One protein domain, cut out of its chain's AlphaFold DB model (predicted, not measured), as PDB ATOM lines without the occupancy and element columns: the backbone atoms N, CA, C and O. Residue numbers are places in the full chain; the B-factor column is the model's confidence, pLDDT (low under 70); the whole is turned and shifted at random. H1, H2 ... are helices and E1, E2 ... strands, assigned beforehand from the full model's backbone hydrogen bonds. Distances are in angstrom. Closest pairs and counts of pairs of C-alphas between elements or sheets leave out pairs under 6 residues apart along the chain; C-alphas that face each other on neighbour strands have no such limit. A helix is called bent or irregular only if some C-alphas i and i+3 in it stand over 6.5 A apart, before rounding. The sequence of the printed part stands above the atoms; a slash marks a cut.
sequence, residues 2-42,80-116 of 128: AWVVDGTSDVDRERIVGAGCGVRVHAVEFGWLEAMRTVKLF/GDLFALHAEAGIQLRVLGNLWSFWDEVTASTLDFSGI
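What this domain is: This is residues 2 to 42 and 80 to 116 of the 128 residues of an uncharacterized protein of Actinoplanes abujensis (UniProt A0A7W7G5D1). Two parallel strands, E1 beside E2, cross the middle, with H1 and H4 on one side and H2 and H3 on the other. The 78 printed residues have four named helices and two named strands, in the order H1, E1, H2, H3, E2, H4. The class is mixed, and the whole is compact, with radius of gyration of the C-alphas 13.1 A and spans 38 by 25 by 21 A.

How they stand to each other: H1, residues 10 to 17, and H4, residues 100 to 107, only just touch, with 3 pairs of C-alphas within 8 A, the closest those of Ile 16 and Val 106, 6.9 A. E1, residues 24 to 29, and E2, residues 92 to 96, are parallel at 29 degrees; N 94 and O 26, 2.8 A, are within hydrogen-bond range. H2, residues 30 to 38, is irregular, with C-alphas 31 and 34 7.1 A apart. H2 and H3, residues 82 to 88, only just touch, with 3 pairs within 8 A, the closest C-alphas those of Met 36 and Leu 82, 6.9 A. Every O i to N i+4 pair is within range in H1, H3 and H4, and 3 of 5 in H2.

Where its parts are: H1 begins at C-alpha 10 (147.011, 144.568, 130.772). E1 measures 17.3 A, H2 13.9 A and E2 12.6 A. H4 ends at C-alpha 107 (159.408, 135.348, 134.734).

The domain as a whole: Residues 43 to 79 are not printed; C-alphas 42 and 80 are 8.2 A apart. No printed residue is under 70 in pLDDT.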
ATOM      1  N   ALA A   2     159.879 144.130 138.564       97.25
ATOM      2  CA  ALA A   2     159.216 144.044 137.262       97.25
ATOM      3  C   ALA A   2     158.677 145.420 136.842       97.25
ATOM      4  O   ALA A   2     158.315 146.221 137.716       97.25
ATOM      5  N   TRP A   3     158.651 145.705 135.540       96.25
ATOM      6  CA  TRP A   3     158.145 146.960 134.983       96.25
ATOM      7  C   TRP A   3     157.489 146.775 133.613       96.25
ATOM      8  O   TRP A   3     157.778 145.832 132.879       96.25
ATOM      9  N   VAL A   4     156.584 147.700 133.298       96.81
ATOM     10  CA  VAL A   4     155.869 147.762 132.021       96.81
ATOM     11  C   VAL A   4     156.830 148.175 130.908       96.81
ATOM     12  O   VAL A   4     157.622 149.105 131.078       96.81
ATOM     13  N   VAL A   5     156.719 147.501 129.768       95.81
ATOM     14  CA  VAL A   5     157.371 147.843 128.500       95.81
ATOM     15  C   VAL A   5     156.342 147.816 127.371       95.81
ATOM     16  O   VAL A   5     155.195 147.404 127.568       95.81
ATOM     17  N   ASP A   6     156.745 148.242 126.177       95.62
ATOM     18  CA  ASP A   6     155.910 148.095 124.987       95.62
ATOM     19  C   ASP A   6     155.576 146.611 124.761       95.62
ATOM     20  O   ASP A   6     156.461 145.757 124.719       95.62
ATOM     21  N   GLY A   7     154.284 146.301 124.636       96.06
ATOM     22  CA  GLY A   7     153.790 144.929 124.470       96.06
ATOM     23  C   GLY A   7     153.464 144.184 125.768       96.06
ATOM     24  O   GLY A   7     152.944 143.071 125.696       96.06
ATOM     25  N   THR A   8     153.694 144.779 126.945       97.75
ATOM     26  CA  THR A   8     153.155 144.243 128.203       97.75
ATOM     27  C   THR A   8     151.626 144.179 128.137       97.75
ATOM     28  O   THR A   8     150.970 145.165 127.803       97.75
ATOM     29  N   SER A   9     151.053 143.026 128.489       98.00
ATOM     30  CA  SER A   9     149.603 142.841 128.548       98.00
ATOM     31  C   SER A   9     148.990 143.518 129.776       98.00
ATOM     32  O   SER A   9     149.591 143.552 130.854       98.00
ATOM     33  N   ASP A  10     147.750 143.994 129.641       96.88
ATOM     34  CA  ASP A  10     147.011 144.568 130.772       96.88
ATOM     35  C   ASP A  10     146.797 143.543 131.895       96.88
ATOM     36  O   ASP A  10     146.894 143.893 133.069       96.88
ATOM     37  N   VAL A  11     146.605 142.264 131.545       97.38
ATOM     38  CA  VAL A  11     146.450 141.163 132.510       97.38
ATOM     39  C   VAL A  11     147.699 141.004 133.376       97.38
ATOM     40  O   VAL A  11     147.595 140.916 134.598       97.38
ATOM     41  N   ASP A  12     148.893 140.989 132.777       97.69
ATOM     42  CA  ASP A  12     150.137 140.877 133.546       97.69
ATOM     43  C   ASP A  12     150.438 142.145 134.337       97.69
ATOM     44  O   ASP A  12     150.876 142.066 135.488       97.69
ATOM     45  N   ARG A  13     150.166 143.320 133.757       96.88
ATOM     46  CA  ARG A  13     150.303 144.596 134.461       96.88
ATOM     47  C   ARG A  13     149.433 144.620 135.715       96.88
ATOM     48  O   ARG A  13     149.939 144.922 136.795       96.88
ATOM     49  N   GLU A  14     148.149 144.306 135.592       95.44
ATOM     50  CA  GLU A  14     147.212 144.328 136.714       95.44
ATOM     51  C   GLU A  14     147.550 143.258 137.756       95.44
ATOM     52  O   GLU A  14     147.545 143.539 138.952       95.44
ATOM     53  N   ARG A  15     147.921 142.050 137.327       95.25
ATOM     54  CA  ARG A  15     148.254 140.949 138.238       95.25
ATOM     55  C   ARG A  15     149.555 141.179 139.012       95.25
ATOM     56  O   ARG A  15     149.614 140.916 140.212       95.25
ATOM     57  N   ILE A  16     150.612 141.643 138.343       96.44
ATOM     58  CA  ILE A  16     151.971 141.663 138.909       96.44
ATOM     59  C   ILE A  16     152.330 143.047 139.442       96.44
ATOM     60  O   ILE A  16     152.727 143.162 140.609       96.44
ATOM     61  N   VAL A  17     152.193 144.092 138.616       95.44
ATOM     62  CA  VAL A  17     152.463 145.475 139.041       95.44
ATOM     63  C   VAL A  17     151.376 145.901 140.020       95.44
ATOM     64  O   VAL A  17     151.706 146.259 141.148       95.44
ATOM     65  N   GLY A  18     150.104 145.707 139.672       91.19
ATOM     66  CA  GLY A  18     148.988 145.879 140.601       91.19
ATOM     67  C   GLY A  18     148.477 147.309 140.733       91.19
ATOM     68  O   GLY A  18     149.107 148.280 140.313       91.19
ATOM     69  N   ALA A  19     147.298 147.429 141.340       86.56
ATOM     70  CA  ALA A  19     146.690 148.714 141.652       86.56
ATOM     71  C   ALA A  19     147.531 149.510 142.666       86.56
ATOM     72  O   ALA A  19     148.163 148.949 143.562       86.56
ATOM     73  N   GLY A  20     147.523 150.838 142.531       81.31
ATOM     74  CA  GLY A  20     148.312 151.734 143.386       81.31
ATOM     75  C   GLY A  20     149.810 151.755 143.065       81.31
ATOM     76  O   GLY A  20     150.566 152.452 143.738       81.31
ATOM     77  N   CYS A  21     150.235 151.030 142.031       79.12
ATOM     78  CA  CYS A  21     151.585 151.081 141.488       79.12
ATOM     79  C   CYS A  21     151.605 151.915 140.210       79.12
ATOM     80  O   CYS A  21     150.634 151.938 139.454       79.12
ATOM     81  N   GLY A  22     152.729 152.587 139.958       86.31
ATOM     82  CA  GLY A  22     152.989 153.206 138.664       86.31
ATOM     83  C   GLY A  22     153.269 152.142 137.599       86.31
ATOM     84  O   GLY A  22     152.519 151.193 137.397       86.31
ATOM     85  N   VAL A  23     154.396 152.278 136.914       94.69
ATOM     86  CA  VAL A  23     154.808 151.337 135.857       94.69
ATOM     87  C   VAL A  23     155.776 150.261 136.350       94.69
ATOM     88  O   VAL A  23     156.288 149.487 135.548       94.69
ATOM     89  N   ARG A  24     156.078 150.223 137.655       95.62
ATOM     90  CA  ARG A  24     157.150 149.399 138.225       95.62
ATOM     91  C   ARG A  24     156.851 148.977 139.658       95.62
ATOM     92  O   ARG A  24     156.337 149.764 140.450       95.62
ATOM     93  N   VAL A  25     157.263 147.757 139.999       97.19
ATOM     94  CA  VAL A  25     157.201 147.210 141.360       97.19
ATOM     95  C   VAL A  25     158.535 146.580 141.764       97.19
ATOM     96  O   VAL A  25     159.178 145.841 141.004       97.19
ATOM     97  N   HIS A  26     158.968 146.869 142.989       97.06
ATOM     98  CA  HIS A  26     160.069 146.185 143.658       97.06
ATOM     99  C   HIS A  26     159.504 145.230 144.700       97.06
ATOM    100  O   HIS A  26     158.544 145.559 145.384       97.06
ATOM    101  N   ALA A  27     160.096 144.045 144.823       96.94
ATOM    102  CA  ALA A  27     159.697 143.062 145.819       96.94
ATOM    103  C   ALA A  27     160.922 142.588 146.595       96.94
ATOM    104  O   ALA A  27     161.971 142.337 145.994       96.94
ATOM    105  N   VAL A  28     160.773 142.473 147.912       97.56
ATOM    106  CA  VAL A  28     161.786 141.978 148.852       97.56
ATOM    107  C   VAL A  28     161.135 141.049 149.872       97.56
ATOM    108  O   VAL A  28     159.918 141.080 150.060       97.56
ATOM    109  N   GLU A  29     161.926 140.217 150.545       98.12
ATOM    110  CA  GLU A  29     161.415 139.385 151.642       98.12
ATOM    111  C   GLU A  29     161.438 140.148 152.966       98.12
ATOM    112  O   GLU A  29     162.315 140.987 153.178       98.12
ATOM    113  N   PHE A  30     160.529 139.813 153.887       97.56
ATOM    114  CA  PHE A  30     160.478 140.416 155.228       97.56
ATOM    115  C   PHE A  30     161.830 140.399 155.952       97.56
ATOM    116  O   PHE A  30     162.173 141.370 156.624       97.56
ATOM    117  N   GLY A  31     162.627 139.341 155.766       96.69
ATOM    118  CA  GLY A  31     163.957 139.217 156.369       96.69
ATOM    119  C   GLY A  31     164.947 140.319 155.966       96.69
ATOM    120  O   GLY A  31     165.916 140.549 156.683       96.69
ATOM    121  N   TRP A  32     164.700 141.035 154.863       96.75
ATOM    122  CA  TRP A  32     165.559 142.123 154.386       96.75
ATOM    123  C   TRP A  32     165.140 143.508 154.876       96.75
ATOM    124  O   TRP A  32     165.923 144.448 154.739       96.75
ATOM    125  N   LEU A  33     163.947 143.659 155.462       95.75
ATOM    126  CA  LEU A  33     163.429 144.977 155.830       95.75
ATOM    127  C   LEU A  33     164.318 145.707 156.828       95.75
ATOM    128  O   LEU A  33     164.598 146.886 156.634       95.75
ATOM    129  N   GLU A  34     164.787 145.019 157.868       96.69
ATOM    130  CA  GLU A  34     165.603 145.672 158.893       96.69
ATOM    131  C   GLU A  34     166.955 146.115 158.334       96.69
ATOM    132  O   GLU A  34     167.403 147.234 158.590       96.69
ATOM    133  N   ALA A  35     167.570 145.277 157.497       96.50
ATOM    134  CA  ALA A  35     168.794 145.630 156.797       96.50
ATOM    135  C   ALA A  35     168.576 146.849 155.886       96.50
ATOM    136  O   ALA A  35     169.359 147.790 155.932       96.50
ATOM    137  N   MET A  36     167.489 146.880 155.109       96.06
ATOM    138  CA  MET A  36     167.157 148.028 154.257       96.06
ATOM    139  C   MET A  36     166.884 149.305 155.059       96.06
ATOM    140  O   MET A  36     167.285 150.382 154.634       96.06
ATOM    141  N   ARG A  37     166.224 149.194 156.217       96.31
ATOM    142  CA  ARG A  37     165.889 150.333 157.081       96.31
ATOM    143  C   ARG A  37     167.106 150.954 157.755       96.31
ATOM    144  O   ARG A  37     167.114 152.152 158.011       96.31
ATOM    145  N   THR A  38     168.106 150.144 158.087       97.69
ATOM    146  CA  THR A  38     169.218 150.568 158.953       97.69
ATOM    147  C   THR A  38     170.542 150.743 158.219       97.69
ATOM    148  O   THR A  38     171.474 151.339 158.767       97.69
ATOM    149  N   VAL A  39     170.654 150.250 156.982       97.69
ATOM    150  CA  VAL A  39     171.882 150.367 156.195       97.69
ATOM    151  C   VAL A  39     172.221 151.828 155.900       97.69
ATOM    152  O   VAL A  39     171.383 152.624 155.486       97.69
ATOM    153  N   LYS A  40     173.502 152.173 156.049       97.56
ATOM    154  CA  LYS A  40     174.063 153.421 155.527       97.56
ATOM    155  C   LYS A  40     174.666 153.140 154.159       97.56
ATOM    156  O   LYS A  40     175.789 152.648 154.064       97.56
ATOM    157  N   LEU A  41     173.893 153.400 153.110       97.25
ATOM    158  CA  LEU A  41     174.319 153.180 151.733       97.25
ATOM    159  C   LEU A  41     174.969 154.444 151.158       97.25
ATOM    160  O   LEU A  41     174.492 155.557 151.381       97.25
ATOM    161  N   PHE A  42     176.042 154.257 150.394       97.88
ATOM    162  CA  PHE A  42     176.797 155.322 149.740       97.88
ATOM    163  C   PHE A  42     176.927 155.037 148.240       97.88
ATOM    164  O   PHE A  42     177.057 153.878 147.843       97.88
ATOM    165  N   GLY A  80     170.748 157.946 151.383       97.25
ATOM    166  CA  GLY A  80     169.631 158.412 152.209       97.25
ATOM    167  C   GLY A  80     168.647 157.300 152.573       97.25
ATOM    168  O   GLY A  80     169.017 156.125 152.614       97.25
ATOM    169  N   ASP A  81     167.409 157.684 152.883       97.62
ATOM    170  CA  ASP A  81     166.343 156.760 153.275       97.62
ATOM    171  C   ASP A  81     165.815 155.999 152.052       97.62
ATOM    172  O   ASP A  81     165.211 156.571 151.143       97.62
ATOM    173  N   LEU A  82     166.032 154.682 152.037       97.12
ATOM    174  CA  LEU A  82     165.642 153.845 150.909       97.12
ATOM    175  C   LEU A  82     164.123 153.800 150.705       97.12
ATOM    176  O   LEU A  82     163.690 153.702 149.561       97.12
ATOM    177  N   PHE A  83     163.304 153.877 151.755       96.50
ATOM    178  CA  PHE A  83     161.845 153.877 151.617       96.50
ATOM    179  C   PHE A  83     161.341 155.206 151.060       96.50
ATOM    180  O   PHE A  83     160.500 155.201 150.161       96.50
ATOM    181  N   ALA A  84     161.900 156.324 151.535       96.56
ATOM    182  CA  ALA A  84     161.585 157.645 150.996       96.56
ATOM    183  C   ALA A  84     161.911 157.720 149.496       96.56
ATOM    184  O   ALA A  84     161.059 158.116 148.706       96.56
ATOM    185  N   LEU A  85     163.077 157.216 149.080       96.56
ATOM    186  CA  LEU A  85     163.466 157.175 147.666       96.56
ATOM    187  C   LEU A  85     162.525 156.322 146.803       96.56
ATOM    188  O   LEU A  85     162.258 156.672 145.655       96.56
ATOM    189  N   HIS A  86     162.009 155.204 147.327       95.12
ATOM    190  CA  HIS A  86     161.003 154.411 146.609       95.12
ATOM    191  C   HIS A  86     159.692 155.190 146.447       95.12
ATOM    192  O   HIS A  86     159.114 155.186 145.359       95.12
ATOM    193  N   ALA A  87     159.248 155.876 147.505       93.94
ATOM    194  CA  ALA A  87     158.041 156.696 147.478       93.94
ATOM    195  C   ALA A  87     158.169 157.867 146.490       93.94
ATOM    196  O   ALA A  87     157.293 158.047 145.648       93.94
ATOM    197  N   GLU A  88     159.280 158.605 146.532       94.75
ATOM    198  CA  GLU A  88     159.580 159.707 145.608       94.75
ATOM    199  C   GLU A  88     159.651 159.238 144.151       94.75
ATOM    200  O   GLU A  88     159.154 159.914 143.252       94.75
ATOM    201  N   ALA A  89     160.212 158.050 143.908       92.81
ATOM    202  CA  ALA A  89     160.268 157.454 142.577       92.81
ATOM    203  C   ALA A  89     158.917 156.891 142.091       92.81
ATOM    204  O   ALA A  89     158.829 156.429 140.952       92.81
ATOM    205  N   GLY A  90     157.878 156.869 142.934       91.69
ATOM    206  CA  GLY A  90     156.594 156.239 142.614       91.69
ATOM    207  C   GLY A  90     156.698 154.723 142.408       91.69
ATOM    208  O   GLY A  90     155.904 154.136 141.668       91.69
ATOM    209  N   ILE A  91     157.694 154.079 143.029       93.94
ATOM    210  CA  ILE A  91     157.926 152.638 142.932       93.94
ATOM    211  C   ILE A  91     157.403 151.979 144.201       93.94
ATOM    212  O   ILE A  91     157.960 152.157 145.285       93.94
ATOM    213  N   GLN A  92     156.373 151.147 144.068       92.94
ATOM    214  CA  GLN A  92     155.905 150.366 145.205       92.94
ATOM    215  C   GLN A  92     156.971 149.345 145.624       92.94
ATOM    216  O   GLN A  92     157.520 148.615 144.792       92.94
ATOM    217  N   LEU A  93     157.214 149.268 146.932       94.62
ATOM    218  CA  LEU A  93     158.010 148.222 147.559       94.62
ATOM    219  C   LEU A  93     157.079 147.194 148.216       94.62
ATOM    220  O   LEU A  93     156.491 147.446 149.267       94.62
ATOM    221  N   ARG A  94     156.946 146.025 147.591       95.00
ATOM    222  CA  ARG A  94     156.178 144.889 148.102       95.00
ATOM    223  C   ARG A  94     157.053 144.035 149.012       95.00
ATOM    224  O   ARG A  94     158.152 143.634 148.634       95.00
ATOM    225  N   VAL A  95     156.542 143.717 150.195       96.31
ATOM    226  CA  VAL A  95     157.231 142.850 151.154       96.31
ATOM    227  C   VAL A  95     156.522 141.508 151.206       96.31
ATOM    228  O   VAL A  95     155.317 141.449 151.436       96.31
ATOM    229  N   LEU A  96     157.264 140.433 150.963       96.69
ATOM    230  CA  LEU A  96     156.734 139.079 150.848       96.69
ATOM    231  C   LEU A  96     157.356 138.153 151.896       96.69
ATOM    232  O   LEU A  96     158.472 138.371 152.364       96.69
ATOM    233  N   GLY A  97     156.643 137.088 152.266       96.56
ATOM    234  CA  GLY A  97     157.211 136.026 153.106       96.56
ATOM    235  C   GLY A  97     158.247 135.171 152.366       96.56
ATOM    236  O   GLY A  97     159.175 134.655 152.979       96.56
ATOM    237  N   ASN A  98     158.093 135.040 151.048       96.56
ATOM    238  CA  ASN A  98     158.976 134.294 150.158       96.56
ATOM    239  C   ASN A  98     158.861 134.883 148.742       96.56
ATOM    240  O   ASN A  98     157.751 135.193 148.301       96.56
ATOM    241  N   LEU A  99     159.980 135.062 148.038       97.12
ATOM    242  CA  LEU A  99     159.975 135.686 146.706       97.12
ATOM    243  C   LEU A  99     159.523 134.766 145.570       97.12
ATOM    244  O   LEU A  99     159.136 135.281 144.523       97.12
ATOM    245  N   TRP A 100     159.593 133.442 145.723       96.81
ATOM    246  CA  TRP A 100     159.589 132.543 144.567       96.81
ATOM    247  C   TRP A 100     158.269 132.497 143.812       96.81
ATOM    248  O   TRP A 100     158.307 132.560 142.593       96.81
ATOM    249  N   SER A 101     157.119 132.494 144.490       94.88
ATOM    250  CA  SER A 101     155.824 132.533 143.794       94.88
ATOM    251  C   SER A 101     155.668 133.809 142.960       94.88
ATOM    252  O   SER A 101     155.298 133.745 141.794       94.88
ATOM    253  N   PHE A 102     156.041 134.963 143.523       95.94
ATOM    254  CA  PHE A 102     156.040 136.225 142.782       95.94
ATOM    255  C   PHE A 102     157.051 136.209 141.629       95.94
ATOM    256  O   PHE A 102     156.752 136.674 140.534       95.94
ATOM    257  N   TRP A 103     158.252 135.682 141.866       97.56
ATOM    258  CA  TRP A 103     159.297 135.603 140.852       97.56
ATOM    259  C   TRP A 103     158.901 134.695 139.685       97.56
ATOM    260  O   TRP A 103     159.093 135.078 138.535       97.56
ATOM    261  N   ASP A 104     158.303 133.539 139.966       96.81
ATOM    262  CA  ASP A 104     157.841 132.599 138.947       96.81
ATOM    263  C   ASP A 104     156.773 133.258 138.058       96.81
ATOM    264  O   ASP A 104     156.885 133.212 136.832       96.81
ATOM    265  N   GLU A 105     155.816 133.983 138.653       97.00
ATOM    266  CA  GLU A 105     154.831 134.771 137.902       97.00
ATOM    267  C   GLU A 105     155.469 135.862 137.038       97.00
ATOM    268  O   GLU A 105     155.095 136.009 135.875       97.00
ATOM    269  N   VAL A 106     156.440 136.605 137.581       97.69
ATOM    270  CA  VAL A 106     157.174 137.648 136.848       97.69
ATOM    271  C   VAL A 106     157.893 137.060 135.637       97.69
ATOM    272  O   VAL A 106     157.758 137.587 134.535       97.69
ATOM    273  N   THR A 107     158.618 135.955 135.817       97.44
ATOM    274  CA  THR A 107     159.408 135.348 134.734       97.44
ATOM    275  C   THR A 107     158.567 134.710 133.634       97.44
ATOM    276  O   THR A 107     159.051 134.557 132.517       97.44
ATOM    277  N   ALA A 108     157.316 134.357 133.935       97.94
ATOM    278  CA  ALA A 108     156.361 133.808 132.977       97.94
ATOM    279  C   ALA A 108     155.460 134.880 132.331       97.94
ATOM    280  O   ALA A 108     154.518 134.531 131.621       97.94
ATOM    281  N   SER A 109     155.702 136.166 132.604       98.06
ATOM    282  CA  SER A 109     154.852 137.276 132.156       98.06
ATOM    283  C   SER A 109     155.398 138.012 130.929       98.06
ATOM    284  O   SER A 109     156.505 137.762 130.460       98.06
ATOM    285  N   THR A 110     154.609 138.968 130.439       98.00
ATOM    286  CA  THR A 110     154.973 139.936 129.388       98.00
ATOM    287  C   THR A 110     155.641 141.216 129.921       98.00
ATOM    288  O   THR A 110     155.840 142.174 129.170       98.00
ATOM    289  N   LEU A 111     155.957 141.276 131.218       97.62
ATOM    290  CA  LEU A 111     156.727 142.372 131.812       97.62
ATOM    291  C   LEU A 111     158.220 142.167 131.569       97.62
ATOM    292  O   LEU A 111     158.700 141.037 131.503       97.62
ATOM    293  N   ASP A 112     158.965 143.265 131.542       95.62
ATOM    294  CA  ASP A 112     160.415 143.195 131.679       95.62
ATOM    295  C   ASP A 112     160.783 143.159 133.171       95.62
ATOM    296  O   ASP A 112     160.045 143.643 134.044       95.62
ATOM    297  N   PHE A 113     161.895 142.506 133.498       95.62
ATOM    298  CA  PHE A 113     162.212 142.183 134.881       95.62
ATOM    299  C   PHE A 113     163.701 142.025 135.159       95.62
ATOM    300  O   PHE A 113     164.534 141.754 134.301       95.62
ATOM    301  N   SER A 114     164.041 142.149 136.441       92.94
ATOM    302  CA  SER A 114     165.378 141.836 136.933       92.94
ATOM    303  C   SER A 114     165.333 141.248 138.338       92.94
ATOM    304  O   SER A 114     164.541 141.659 139.201       92.94
ATOM    305  N   GLY A 115     166.202 140.265 138.559       94.31
ATOM    306  CA  GLY A 115     166.387 139.559 139.818       94.31
ATOM    307  C   GLY A 115     167.780 139.829 140.367       94.31
ATOM    308  O   GLY A 115     168.767 139.285 139.878       94.31
ATOM    309  N   ILE A 116     167.874 140.655 141.406       92.19
ATOM    310  CA  ILE A 116     169.154 141.006 142.023       92.19
ATOM    311  C   ILE A 116     169.376 140.105 143.233       92.19
ATOM    312  O   ILE A 116     168.559 140.072 144.147       92.19
TER     313      ILE A 116